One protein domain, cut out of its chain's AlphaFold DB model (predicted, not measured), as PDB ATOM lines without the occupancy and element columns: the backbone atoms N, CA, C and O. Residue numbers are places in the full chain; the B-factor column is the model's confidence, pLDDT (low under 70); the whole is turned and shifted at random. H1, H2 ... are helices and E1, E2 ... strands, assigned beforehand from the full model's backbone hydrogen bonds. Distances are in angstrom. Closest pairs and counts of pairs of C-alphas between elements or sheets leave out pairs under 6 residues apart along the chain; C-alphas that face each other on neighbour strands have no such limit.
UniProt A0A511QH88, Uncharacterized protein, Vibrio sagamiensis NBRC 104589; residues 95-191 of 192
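Overview. This is residues 95 to 191 of the 192 residues of an uncharacterized protein of Vibrio sagamiensis NBRC 104589 (UniProt A0A511QH88). The seven strands E1 to E7 form a small closed barrel, with the short helix H1 packed on its outside close to E2 and the one-turn helix H2 beyond the last residues of E6. Residues 141 to 154, between E4 and E5, make a long loop outside the barrel. The printed part has 97 residues, in the order H1 E1 E2 E3 E4 E5 E6 H2 E7, and is of mixed class, helices and strands. The ring runs E1 to E7 in chain order and back to E1, antiparallel but for the parallel pair E4 and E5. It is compact, with a radius of gyration of the C-alphas of 12.1 A and spans of 35 by 28 by 27 A.

Arrangement. Start at H1, residues 95 to 101, which is on the barrel, outside it and over none of its strands, at a height of 8.7 A. Its closest C-alpha to E2, residues 117 to 120, is that of Ala 101, 4.8 A from that of Phe 120. E1, residues 104 to 108, E2, E3, residues 127 to 129, and E4, residues 134 to 140, form a meander, each strand the antiparallel neighbour of the one before; look for N 105 and O 118 at 3.0 A, N 119 and O 128 at 2.9 A, and N 136 and O 127 at 2.8 A. The pairing of E4 is staggered: residues 134 to 136 pair with E3, and 137 to 140 with E5, residues 155 to 162, where N 139 and O 157 are 2.8 A apart. E5 and E6, residues 166 to 173, form a hairpin, with N 158 and O 170 at 2.7 A. E6 bends by 69 degrees at residue 169 and pairs with E7, residues 184 to 190, with N 171 and O 184 at 2.8 A. E7 closes the ring on E1, with N 106 and O 189 at 2.8 A. H2, residues 174 to 177, is on the barrel too; the C-alphas of Tyr 174 and Gly 155 are the closest of H2 and E5, 5.5 A apart. In H1 every O i to N i+4 pair is within hydrogen-bond range; H2 is too short for such a pair.

Along the chain. Find C-alpha 95 at (16.143, 69.033, -8.878), where H1 begins; it spans 9.9 A. E1 then covers 12.9 A, E2 9.8 A, E3 6.9 A and E4 18.6 A. E5 starts at C-alpha 155, (19.391, 90.941, 3.461), and covers 19.9 A, E6 20.4 A, H2 5.2 A. E7 covers 19.9 A, ending at C-alpha 190, (6.319, 73.822, 3.660).

Size, cuts and confidence. The farthest C-alphas, of Thr 95 and Gly 179, are 35.3 A apart. The printed part has no cut, and its one long link is E4 to E5. Mean pLDDT of the printed part is 76.3; residues 131 to 153 are under 70.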
ATOM      1  N   THR A  95      17.337  69.642  -9.489       83.31
ATOM      2  CA  THR A  95      16.143  69.033  -8.878       83.31
ATOM      3  C   THR A  95      15.757  69.738  -7.578       83.31
ATOM      4  O   THR A  95      14.585  70.043  -7.367       83.31
ATOM      5  N   THR A  96      16.738  70.037  -6.724       82.62
ATOM      6  CA  THR A  96      16.503  70.735  -5.455       82.62
ATOM      7  C   THR A  96      16.067  72.179  -5.689       82.62
ATOM      8  O   THR A  96      15.113  72.633  -5.066       82.62
ATOM      9  N   PHE A  97      16.692  72.887  -6.634       83.19
ATOM     10  CA  PHE A  97      16.282  74.246  -6.990       83.19
ATOM     11  C   PHE A  97      14.864  74.292  -7.567       83.19
ATOM     12  O   PHE A  97      14.074  75.131  -7.144       83.19
ATOM     13  N   ASN A  98      14.495  73.349  -8.439       85.94
ATOM     14  CA  ASN A  98      13.118  73.230  -8.924       85.94
ATOM     15  C   ASN A  98      12.138  72.992  -7.770       85.94
ATOM     16  O   ASN A  98      11.109  73.654  -7.677       85.94
ATOM     17  N   PHE A  99      12.465  72.087  -6.848       86.88
ATOM     18  CA  PHE A  99      11.635  71.853  -5.669       86.88
ATOM     19  C   PHE A  99      11.446  73.123  -4.822       86.88
ATOM     20  O   PHE A  99      10.318  73.443  -4.440       86.88
ATOM     21  N   LEU A 100      12.517  73.884  -4.579       87.88
ATOM     22  CA  LEU A 100      12.455  75.158  -3.857       87.88
ATOM     23  C   LEU A 100      11.598  76.197  -4.600       87.88
ATOM     24  O   LEU A 100      10.759  76.841  -3.973       87.88
ATOM     25  N   ALA A 101      11.752  76.319  -5.922       87.81
ATOM     26  CA  ALA A 101      11.014  77.260  -6.771       87.81
ATOM     27  C   ALA A 101       9.491  77.042  -6.751       87.81
ATOM     28  O   ALA A 101       8.718  77.998  -6.817       87.81
ATOM     29  N   TYR A 102       9.047  75.786  -6.646       87.25
ATOM     30  CA  TYR A 102       7.624  75.420  -6.655       87.25
ATOM     31  C   TYR A 102       7.034  75.183  -5.258       87.25
ATOM     32  O   TYR A 102       5.907  74.702  -5.136       87.25
ATOM     33  N   SER A 103       7.762  75.538  -4.197       88.56
ATOM     34  CA  SER A 103       7.304  75.427  -2.811       88.56
ATOM     35  C   SER A 103       7.263  76.790  -2.117       88.56
ATOM     36  O   SER A 103       7.946  77.746  -2.485       88.56
ATOM     37  N   ARG A 104       6.408  76.907  -1.096       89.06
ATOM     38  CA  ARG A 104       6.337  78.089  -0.225       89.06
ATOM     39  C   ARG A 104       6.628  77.659   1.196       89.06
ATOM     40  O   ARG A 104       6.033  76.695   1.671       89.06
ATOM     41  N   TRP A 105       7.492  78.398   1.876       92.12
ATOM     42  CA  TRP A 105       8.009  78.011   3.183       92.12
ATOM     43  C   TRP A 105       7.600  79.037   4.225       92.12
ATOM     44  O   TRP A 105       7.827  80.225   4.029       92.12
ATOM     45  N   VAL A 106       6.986  78.608   5.319       92.19
ATOM     46  CA  VAL A 106       6.624  79.466   6.451       92.19
ATOM     47  C   VAL A 106       7.771  79.448   7.443       92.19
ATOM     48  O   VAL A 106       8.157  78.367   7.887       92.19
ATOM     49  N   LEU A 107       8.311  80.618   7.784       90.44
ATOM     50  CA  LEU A 107       9.345  80.718   8.808       90.44
ATOM     51  C   LEU A 107       8.815  80.201  10.150       90.44
ATOM     52  O   LEU A 107       7.674  80.430  10.536       90.44
ATOM     53  N   SER A 108       9.677  79.509  10.870       84.00
ATOM     54  CA  SER A 108       9.476  79.036  12.228       84.00
ATOM     55  C   SER A 108      10.783  79.247  12.976       84.00
ATOM     56  O   SER A 108      11.854  79.166  12.383       84.00
ATOM     57  N   GLU A 109      10.713  79.526  14.274       76.38
ATOM     58  CA  GLU A 109      11.925  79.702  15.090       76.38
ATOM     59  C   GLU A 109      12.871  80.799  14.540       76.38
ATOM     60  O   GLU A 109      14.079  80.623  14.489       76.38
ATOM     61  N   HIS A 110      12.311  81.942  14.123       81.88
ATOM     62  CA  HIS A 110      13.052  83.162  13.769       81.88
ATOM     63  C   HIS A 110      12.389  84.376  14.430       81.88
ATOM     64  O   HIS A 110      11.175  84.359  14.656       81.88
ATOM     65  N   GLN A 111      13.133  85.464  14.662       81.06
ATOM     66  CA  GLN A 111      12.597  86.688  15.285       81.06
ATOM     67  C   GLN A 111      11.457  87.355  14.493       81.06
ATOM     68  O   GLN A 111      10.688  88.139  15.041       81.06
ATOM     69  N   TYR A 112      11.307  87.003  13.215       82.25
ATOM     70  CA  TYR A 112      10.215  87.473  12.352       82.25
ATOM     71  C   TYR A 112       8.885  86.758  12.642       82.25
ATOM     72  O   TYR A 112       7.813  87.301  12.379       82.25
ATOM     73  N   GLY A 113       8.937  85.551  13.213       79.62
ATOM     74  CA  GLY A 113       7.766  84.725  13.491       79.62
ATOM     75  C   GLY A 113       7.114  84.105  12.248       79.62
ATOM     76  O   GLY A 113       7.539  84.296  11.109       79.62
ATOM     77  N   SER A 114       6.030  83.359  12.476       83.50
ATOM     78  CA  SER A 114       5.353  82.528  11.465       83.50
ATOM     79  C   SER A 114       4.487  83.279  10.456       83.50
ATOM     80  O   SER A 114       3.883  82.669   9.577       83.50
ATOM     81  N   ASN A 115       4.408  84.603  10.565       83.81
ATOM     82  CA  ASN A 115       3.721  85.431   9.573       83.81
ATOM     83  C   ASN A 115       4.550  85.609   8.297       83.81
ATOM     84  O   ASN A 115       4.029  86.083   7.289       83.81
ATOM     85  N   TYR A 116       5.828  85.235   8.348       85.81
ATOM     86  CA  TYR A 116       6.757  85.425   7.256       85.81
ATOM     87  C   TYR A 116       6.929  84.158   6.434       85.81
ATOM     88  O   TYR A 116       6.998  83.049   6.964       85.81
ATOM     89  N   THR A 117       7.027  84.332   5.117       88.75
ATOM     90  CA  THR A 117       7.278  83.219   4.198       88.75
ATOM     91  C   THR A 117       8.516  83.446   3.356       88.75
ATOM     92  O   THR A 117       8.684  84.541   2.820       88.75
ATOM     93  N   LEU A 118       9.304  82.399   3.139       88.88
ATOM     94  CA  LEU A 118      10.314  82.351   2.091       88.88
ATOM     95  C   LEU A 118       9.665  81.814   0.813       88.88
ATOM     96  O   LEU A 118       8.976  80.790   0.816       88.88
ATOM     97  N   SER A 119       9.825  82.550  -0.282       88.12
ATOM     98  CA  SER A 119       9.376  82.152  -1.618       88.12
ATOM     99  C   SER A 119      10.563  82.242  -2.559       88.12
ATOM    100  O   SER A 119      11.157  83.311  -2.683       88.12
ATOM    101  N   PHE A 120      10.924  81.129  -3.183       86.12
ATOM    102  CA  PHE A 120      12.001  81.106  -4.161       86.12
ATOM    103  C   PHE A 120      11.451  81.513  -5.528       86.12
ATOM    104  O   PHE A 120      10.294  81.236  -5.848       86.12
ATOM    105  N   ASN A 121      12.259  82.209  -6.323       82.31
ATOM    106  CA  ASN A 121      11.903  82.518  -7.705       82.31
ATOM    107  C   ASN A 121      11.931  81.249  -8.566       82.31
ATOM    108  O   ASN A 121      12.362  80.187  -8.124       82.31
ATOM    109  N   TYR A 122      11.491  81.374  -9.820       82.38
ATOM    110  CA  TYR A 122      11.376  80.258 -10.766       82.38
ATOM    111  C   TYR A 122      12.686  79.480 -10.989       82.38
ATOM    112  O   TYR A 122      12.643  78.350 -11.460       82.38
ATOM    113  N   ASP A 123      13.837  80.082 -10.682       76.06
ATOM    114  CA  ASP A 123      15.159  79.469 -10.803       76.06
ATOM    115  C   ASP A 123      15.621  78.730  -9.535       76.06
ATOM    116  O   ASP A 123      16.682  78.109  -9.546       76.06
ATOM    117  N   GLY A 124      14.867  78.834  -8.433       77.12
ATOM    118  CA  GLY A 124      15.204  78.277  -7.120       77.12
ATOM    119  C   GLY A 124      16.424  78.913  -6.450       77.12
ATOM    120  O   GLY A 124      16.809  78.494  -5.360       77.12
ATOM    121  N   LYS A 125      17.051  79.904  -7.089       76.56
ATOM    122  CA  LYS A 125      18.370  80.451  -6.731       76.56
ATOM    123  C   LYS A 125      18.284  81.811  -6.067       76.56
ATOM    124  O   LYS A 125      19.243  82.257  -5.453       76.56
ATOM    125  N   THR A 126      17.140  82.465  -6.171       76.62
ATOM    126  CA  THR A 126      16.859  83.716  -5.475       76.62
ATOM    127  C   THR A 126      15.625  83.541  -4.608       76.62
ATOM    128  O   THR A 126      14.702  82.805  -4.956       76.62
ATOM    129  N   VAL A 127      15.618  84.190  -3.450       83.25
ATOM    130  CA  VAL A 127      14.575  84.023  -2.436       83.25
ATOM    131  C   VAL A 127      14.023  85.375  -2.031       83.25
ATOM    132  O   VAL A 127      14.745  86.362  -1.948       83.25
ATOM    133  N   SER A 128      12.720  85.428  -1.805       82.69
ATOM    134  CA  SER A 128      12.020  86.613  -1.342       82.69
ATOM    135  C   SER A 128      11.339  86.344  -0.016       82.69
ATOM    136  O   SER A 128      10.672  85.318   0.160       82.69
ATOM    137  N   LEU A 129      11.435  87.314   0.886       83.38
ATOM    138  CA  LEU A 129      10.659  87.331   2.114       83.38
ATOM    139  C   LEU A 129       9.265  87.932   1.829       83.38
ATOM    140  O   LEU A 129       9.138  88.984   1.198       83.38
ATOM    141  N   ASN A 130       8.204  87.242   2.253       81.69
ATOM    142  CA  ASN A 130       6.782  87.584   2.047       81.69
ATOM    143  C   ASN A 130       6.282  87.584   0.591       81.69
ATOM    144  O   ASN A 130       5.233  88.154   0.297       81.69
ATOM    145  N   GLY A 131       6.987  86.914  -0.325       58.53
ATOM    146  CA  GLY A 131       6.478  86.603  -1.666       58.53
ATOM    147  C   GLY A 131       6.212  87.800  -2.590       58.53
ATOM    148  O   GLY A 131       5.511  87.620  -3.583       58.53
ATOM    149  N   GLY A 132       6.733  88.997  -2.292       53.66
ATOM    150  CA  GLY A 132       6.488  90.145  -3.172       53.66
ATOM    151  C   GLY A 132       7.265  91.441  -2.953       53.66
ATOM    152  O   GLY A 132       7.042  92.357  -3.734       53.66
ATOM    153  N   MET A 133       8.138  91.588  -1.946       46.12
ATOM    154  CA  MET A 133       8.734  92.917  -1.703       46.12
ATOM    155  C   MET A 133      10.241  92.973  -1.450       46.12
ATOM    156  O   MET A 133      10.794  94.064  -1.563       46.12
ATOM    157  N   LYS A 134      10.928  91.870  -1.121       61.00
ATOM    158  CA  LYS A 134      12.343  91.927  -0.713       61.00
ATOM    159  C   LYS A 134      13.096  90.671  -1.129       61.00
ATOM    160  O   LYS A 134      12.901  89.621  -0.520       61.00
ATOM    161  N   SER A 135      13.922  90.791  -2.168       59.66
ATOM    162  CA  SER A 135      14.875  89.750  -2.557       59.66
ATOM    163  C   SER A 135      16.009  89.695  -1.535       59.66
ATOM    164  O   SER A 135      16.590  90.726  -1.194       59.66
ATOM    165  N   LEU A 136      16.309  88.491  -1.062       56.75
ATOM    166  CA  LEU A 136      17.462  88.167  -0.234       56.75
ATOM    167  C   LEU A 136      18.506  87.488  -1.118       56.75
ATOM    168  O   LEU A 136      18.165  86.667  -1.976       56.75
ATOM    169  N   ASP A 137      19.777  87.796  -0.885       61.78
ATOM    170  CA  ASP A 137      20.857  87.067  -1.541       61.78
ATOM    171  C   ASP A 137      20.962  85.659  -0.950       61.78
ATOM    172  O   ASP A 137      21.178  85.495   0.257       61.78
ATOM    173  N   LEU A 138      20.843  84.643  -1.808       63.59
ATOM    174  CA  LEU A 138      21.020  83.253  -1.416       63.59
ATOM    175  C   LEU A 138      22.510  82.909  -1.389       63.59
ATOM    176  O   LEU A 138      23.191  82.810  -2.410       63.59
ATOM    177  N   LYS A 139      23.029  82.686  -0.187       60.84
ATOM    178  CA  LYS A 139      24.356  82.115   0.021       60.84
ATOM    179  C   LYS A 139      24.188  80.653   0.412       60.84
ATOM    180  O   LYS A 139      23.390  80.302   1.270       60.84
ATOM    181  N   ILE A 140      24.951  79.779  -0.221       55.66
ATOM    182  CA  ILE A 140      25.082  78.394   0.229       55.66
ATOM    183  C   ILE A 140      26.320  78.365   1.122       55.66
ATOM    184  O   ILE A 140      27.340  78.975   0.778       55.66
ATOM    185  N   SER A 141      26.216  77.752   2.302       47.16
ATOM    186  CA  SER A 141      27.317  77.772   3.267       47.16
ATOM    187  C   SER A 141      28.593  77.117   2.704       47.16
ATOM    188  O   SER A 141      28.531  76.224   1.863       47.16
ATOM    189  N   GLN A 142      29.744  77.611   3.173       43.25
ATOM    190  CA  GLN A 142      31.098  77.085   2.941       43.25
ATOM    191  C   GLN A 142      31.571  76.967   1.469       43.25
ATOM    192  O   GLN A 142      32.295  76.042   1.137       43.25
ATOM    193  N   TYR A 143      31.275  77.967   0.623       39.56
ATOM    194  CA  TYR A 143      31.837  78.190  -0.735       39.56
ATOM    195  C   TYR A 143      31.112  77.545  -1.932       39.56
ATOM    196  O   TYR A 143      31.713  76.761  -2.656       39.56
ATOM    197  N   ASN A 144      29.890  77.984  -2.262       42.00
ATOM    198  CA  ASN A 144      29.517  78.199  -3.676       42.00
ATOM    199  C   ASN A 144      28.283  79.106  -3.812       42.00
ATOM    200  O   ASN A 144      27.135  78.677  -3.737       42.00
ATOM    201  N   THR A 145      28.555  80.398  -3.999       35.31
ATOM    202  CA  THR A 145      27.584  81.472  -4.249       35.31
ATOM    203  C   THR A 145      26.647  81.169  -5.413       35.31
ATOM    204  O   THR A 145      27.119  80.902  -6.516       35.31
ATOM    205  N   ILE A 146      25.343  81.393  -5.220       42.88
ATOM    206  CA  ILE A 146      24.489  81.880  -6.304       42.88
ATOM    207  C   ILE A 146      23.766  83.142  -5.826       42.88
ATOM    208  O   ILE A 146      22.644  83.095  -5.349       42.88
ATOM    209  N   SER A 147      24.428  84.281  -6.010       44.31
ATOM    210  CA  SER A 147      23.742  85.550  -6.255       44.31
ATOM    211  C   SER A 147      24.577  86.328  -7.275       44.31
ATOM    212  O   SER A 147      25.730  86.655  -6.978       44.31
ATOM    213  N   PRO A 148      24.061  86.647  -8.477       42.91
ATOM    214  CA  PRO A 148      24.414  87.917  -9.086       42.91
ATOM    215  C   PRO A 148      23.854  89.010  -8.161       42.91
ATOM    216  O   PRO A 148      22.686  88.928  -7.781       42.91
ATOM    217  N   PRO A 149      24.647  90.017  -7.770       41.75
ATOM    218  CA  PRO A 149      24.157  91.074  -6.902       41.75
ATOM    219  C   PRO A 149      23.059  91.839  -7.641       41.75
ATOM    220  O   PRO A 149      23.338  92.573  -8.590       41.75
ATOM    221  N   TYR A 150      21.808  91.712  -7.206       52.03
ATOM    222  CA  TYR A 150      20.869  92.794  -7.451       52.03
ATOM    223  C   TYR A 150      21.216  93.894  -6.447       52.03
ATOM    224  O   TYR A 150      21.246  93.661  -5.241       52.03
ATOM    225  N   LEU A 151      21.498  95.099  -6.949       49.97
ATOM    226  CA  LEU A 151      21.949  96.280  -6.189       49.97
ATOM    227  C   LEU A 151      20.962  96.768  -5.101       49.97
ATOM    228  O   LEU A 151      21.173  97.818  -4.503       49.97
ATOM    229  N   SER A 152      19.880  96.030  -4.855       56.56
ATOM    230  CA  SER A 152      18.832  96.323  -3.881       56.56
ATOM    231  C   SER A 152      18.557  95.159  -2.924       56.56
ATOM    232  O   SER A 152      17.474  95.117  -2.342       56.56
ATOM    233  N   SER A 153      19.470  94.186  -2.800       63.53
ATOM    234  CA  SER A 153      19.352  93.144  -1.776       63.53
ATOM    235  C   SER A 153      19.295  93.800  -0.399       63.53
ATOM    236  O   SER A 153      20.140  94.623  -0.044       63.53
ATOM    237  N   VAL A 154      18.254  93.474   0.357       72.81
ATOM    238  CA  VAL A 154      18.005  94.045   1.685       72.81
ATOM    239  C   VAL A 154      18.371  93.066   2.791       72.81
ATOM    240  O   VAL A 154      18.041  93.319   3.939       72.81
ATOM    241  N   GLY A 155      19.055  91.963   2.479       77.94
ATOM    242  CA  GLY A 155      19.391  90.941   3.461       77.94
ATOM    243  C   GLY A 155      20.106  89.730   2.874       77.94
ATOM    244  O   GLY A 155      20.361  89.646   1.672       77.94
ATOM    245  N   TYR A 156      20.413  88.770   3.738       80.50
ATOM    246  CA  TYR A 156      21.115  87.544   3.384       80.50
ATOM    247  C   TYR A 156      20.389  86.330   3.935       80.50
ATOM    248  O   TYR A 156      19.934  86.339   5.074       80.50
ATOM    249  N   ILE A 157      20.368  85.250   3.160       83.81
ATOM    250  CA  ILE A 157      20.005  83.931   3.666       83.81
ATOM    251  C   ILE A 157      21.140  82.946   3.389       83.81
ATOM    252  O   ILE A 157      21.746  82.954   2.318       83.81
ATOM    253  N   ILE A 158      21.428  82.100   4.368       82.50
ATOM    254  CA  ILE A 158      22.306  80.945   4.259       82.50
ATOM    255  C   ILE A 158      21.456  79.706   4.463       82.50
ATOM    256  O   ILE A 158      20.847  79.564   5.519       82.50
ATOM    257  N   ILE A 159      21.432  78.812   3.475       82.81
ATOM    258  CA  ILE A 159      20.812  77.493   3.630       82.81
ATOM    259  C   ILE A 159      21.891  76.509   4.077       82.81
ATOM    260  O   ILE A 159      22.894  76.319   3.385       82.81
ATOM    261  N   GLU A 160      21.679  75.916   5.248       80.44
ATOM    262  CA  GLU A 160      22.550  74.893   5.837       80.44
ATOM    263  C   GLU A 160      21.987  73.489   5.588       80.44
ATOM    264  O   GLU A 160      22.755  72.546   5.406       80.44
ATOM    265  N   GLY A 161      20.661  73.362   5.458       80.75
ATOM    266  CA  GLY A 161      20.038  72.120   5.023       80.75
ATOM    267  C   GLY A 161      18.620  72.273   4.482       80.75
ATOM    268  O   GLY A 161      17.933  73.279   4.688       80.75
ATOM    269  N   VAL A 162      18.219  71.256   3.718       84.88
ATOM    270  CA  VAL A 162      16.931  71.155   3.027       84.88
ATOM    271  C   VAL A 162      16.448  69.715   3.128       84.88
ATOM    272  O   VAL A 162      17.185  68.788   2.818       84.88
ATOM    273  N   THR A 163      15.191  69.527   3.500       85.19
ATOM    274  CA  THR A 163      14.458  68.257   3.423       85.19
ATOM    275  C   THR A 163      13.181  68.477   2.606       85.19
ATOM    276  O   THR A 163      12.830  69.622   2.301       85.19
ATOM    277  N   PRO A 164      12.414  67.420   2.281       86.44
ATOM    278  CA  PRO A 164      11.119  67.581   1.623       86.44
ATOM    279  C   PRO A 164      10.095  68.416   2.405       86.44
ATOM    280  O   PRO A 164       9.061  68.766   1.844       86.44
ATOM    281  N   THR A 165      10.321  68.713   3.689       89.69
ATOM    282  CA  THR A 165       9.345  69.424   4.534       89.69
ATOM    283  C   THR A 165       9.914  70.592   5.324       89.69
ATOM    284  O   THR A 165       9.129  71.392   5.835       89.69
ATOM    285  N   MET A 166      11.240  70.719   5.422       90.25
ATOM    286  CA  MET A 166      11.915  71.751   6.208       90.25
ATOM    287  C   MET A 166      13.154  72.304   5.496       90.25
ATOM    288  O   MET A 166      13.914  71.550   4.898       90.25
ATOM    289  N   ILE A 167      13.392  73.606   5.632       89.81
ATOM    290  CA  ILE A 167      14.674  74.260   5.347       89.81
ATOM    291  C   ILE A 167      15.172  74.971   6.601       89.81
ATOM    292  O   ILE A 167      14.366  75.447   7.402       89.81
ATOM    293  N   TRP A 168      16.484  75.054   6.782       89.69
ATOM    294  CA  TRP A 168      17.085  75.790   7.893       89.69
ATOM    295  C   TRP A 168      18.434  76.373   7.509       89.69
ATOM    296  O   TRP A 168      19.056  76.009   6.506       89.69
ATOM    297  N   GLY A 169      18.872  77.303   8.342       88.19
ATOM    298  CA  GLY A 169      20.177  77.921   8.256       88.19
ATOM    299  C   GLY A 169      20.145  79.265   8.950       88.19
ATOM    300  O   GLY A 169      19.626  79.365  10.060       88.19
ATOM    301  N   LYS A 170      20.674  80.305   8.305       88.19
ATOM    302  CA  LYS A 170      20.748  81.651   8.886       88.19
ATOM    303  C   LYS A 170      20.134  82.707   7.981       88.19
ATOM    304  O   LYS A 170      20.254  82.616   6.767       88.19
ATOM    305  N   LEU A 171      19.495  83.710   8.560       88.06
ATOM    306  CA  LEU A 171      18.784  84.765   7.848       88.06
ATOM    307  C   LEU A 171      19.057  86.119   8.513       88.06
ATOM    308  O   LEU A 171      19.151  86.207   9.736       88.06
ATOM    309  N   SER A 172      19.188  87.159   7.696       86.00
ATOM    310  CA  SER A 172      19.163  88.557   8.121       86.00
ATOM    311  C   SER A 172      18.469  89.424   7.071       86.00
ATOM    312  O   SER A 172      18.534  89.140   5.873       86.00
ATOM    313  N   ASP A 173      17.818  90.492   7.512       83.75
ATOM    314  CA  ASP A 173      17.172  91.503   6.678       83.75
ATOM    315  C   ASP A 173      17.456  92.888   7.274       83.75
ATOM    316  O   ASP A 173      16.909  93.275   8.300       83.75
ATOM    317  N   TYR A 174      18.283  93.682   6.598       79.44
ATOM    318  CA  TYR A 174      18.689  95.030   6.996       79.44
ATOM    319  C   TYR A 174      17.537  96.013   7.184       79.44
ATOM    320  O   TYR A 174      17.674  97.009   7.894       79.44
ATOM    321  N   SER A 175      16.405  95.777   6.530       76.69
ATOM    322  CA  SER A 175      15.247  96.656   6.633       76.69
ATOM    323  C   SER A 175      14.339  96.314   7.815       76.69
ATOM    324  O   SER A 175      13.557  97.169   8.231       76.69
ATOM    325  N   ILE A 176      14.433  95.090   8.340       77.81
ATOM    326  CA  ILE A 176      13.694  94.628   9.522       77.81
ATOM    327  C   ILE A 176      14.592  94.690  10.766       77.81
ATOM    328  O   ILE A 176      14.161  95.178  11.806       77.81
ATOM    329  N   ASP A 177      15.847  94.262  10.639       79.94
ATOM    330  CA  ASP A 177      16.833  94.159  11.721       79.94
ATOM    331  C   ASP A 177      17.645  95.452  11.921       79.94
ATOM    332  O   ASP A 177      18.304  95.633  12.946       79.94
ATOM    333  N   GLY A 178      17.623  96.361  10.941       77.69
ATOM    334  CA  GLY A 178      18.426  97.585  10.926       77.69
ATOM    335  C   GLY A 178      19.829  97.406  10.326       77.69
ATOM    336  O   GLY A 178      20.233  96.327   9.901       77.69
ATOM    337  N   GLY A 179      20.604  98.498  10.281       71.00
ATOM    338  CA  GLY A 179      21.882  98.568   9.549       71.00
ATOM    339  C   GLY A 179      23.009  97.641  10.036       71.00
ATOM    340  O   GLY A 179      24.004  97.504   9.334       71.00
ATOM    341  N   ASN A 180      22.848  96.988  11.192       72.25
ATOM    342  CA  ASN A 180      23.807  96.036  11.769       72.25
ATOM    343  C   ASN A 180      23.219  94.615  11.870       72.25
ATOM    344  O   ASN A 180      23.518  93.896  12.818       72.25
ATOM    345  N   ALA A 181      22.345  94.233  10.936       75.69
ATOM    346  CA  ALA A 181      21.663  92.943  10.947       75.69
ATOM    347  C   ALA A 181      22.642  91.758  11.036       75.69
ATOM    348  O   ALA A 181      23.441  91.529  10.121       75.69
ATOM    349  N   GLU A 182      22.557  90.991  12.122       83.94
ATOM    350  CA  GLU A 182      23.293  89.740  12.286       83.94
ATOM    351  C   GLU A 182      22.521  88.574  11.661       83.94
ATOM    352  O   GLU A 182      21.293  88.548  11.641       83.94
ATOM    353  N   LEU A 183      23.253  87.585  11.151       85.75
ATOM    354  CA  LEU A 183      22.678  86.342  10.647       85.75
ATOM    355  C   LEU A 183      22.157  85.502  11.817       85.75
ATOM    356  O   LEU A 183      22.952  84.906  12.547       85.75
ATOM    357  N   THR A 184      20.837  85.415  11.968       87.25
ATOM    358  CA  THR A 184      20.212  84.625  13.037       87.25
ATOM    359  C   THR A 184      19.669  83.292  12.516       87.25
ATOM    360  O   THR A 184      19.272  83.211  11.349       87.25
ATOM    361  N   PRO A 185      19.689  82.215  13.325       90.75
ATOM    362  CA  PRO A 185      19.174  80.918  12.901       90.75
ATOM    363  C   PRO A 185      17.692  80.982  12.524       90.75
ATOM    364  O   PRO A 185      16.913  81.644  13.205       90.75
ATOM    365  N   PHE A 186      17.296  80.259  11.477       90.31
ATOM    366  CA  PHE A 186      15.894  80.075  11.106       90.31
ATOM    367  C   PHE A 186      15.596  78.610  10.800       90.31
ATOM    368  O   PHE A 186      16.458  77.871  10.320       90.31
ATOM    369  N   LYS A 187      14.330  78.232  10.976       92.06
ATOM    370  CA  LYS A 187      13.716  77.096  10.288       92.06
ATOM    371  C   LYS A 187      12.574  77.598   9.418       92.06
ATOM    372  O   LYS A 187      12.006  78.662   9.653       92.06
ATOM    373  N   ALA A 188      12.213  76.850   8.393       92.25
ATOM    374  CA  ALA A 188      11.001  77.102   7.641       92.25
ATOM    375  C   ALA A 188      10.395  75.788   7.172       92.25
ATOM    376  O   ALA A 188      11.115  74.873   6.787       92.25
ATOM    377  N   PHE A 189       9.072  75.707   7.180       93.06
ATOM    378  CA  PHE A 189       8.333  74.496   6.838       93.06
ATOM    379  C   PHE A 189       7.452  74.729   5.621       93.06
ATOM    380  O   PHE A 189       6.942  75.836   5.435       93.06
ATOM    381  N   ILE A 190       7.232  73.699   4.802       91.12
ATOM    382  CA  ILE A 190       6.319  73.822   3.660       91.12
ATOM    383  C   ILE A 190       4.934  74.260   4.134       91.12
ATOM    384  O   ILE A 190       4.316  73.638   5.002       91.12
ATOM    385  N   LYS A 191       4.426  75.321   3.507       83.69
ATOM    386  CA  LYS A 191       3.037  75.741   3.618       83.69
ATOM    387  C   LYS A 191       2.173  74.729   2.868       83.69
ATOM    388  O   LYS A 191       2.234  74.671   1.641       83.69
TER     389      LYS A 191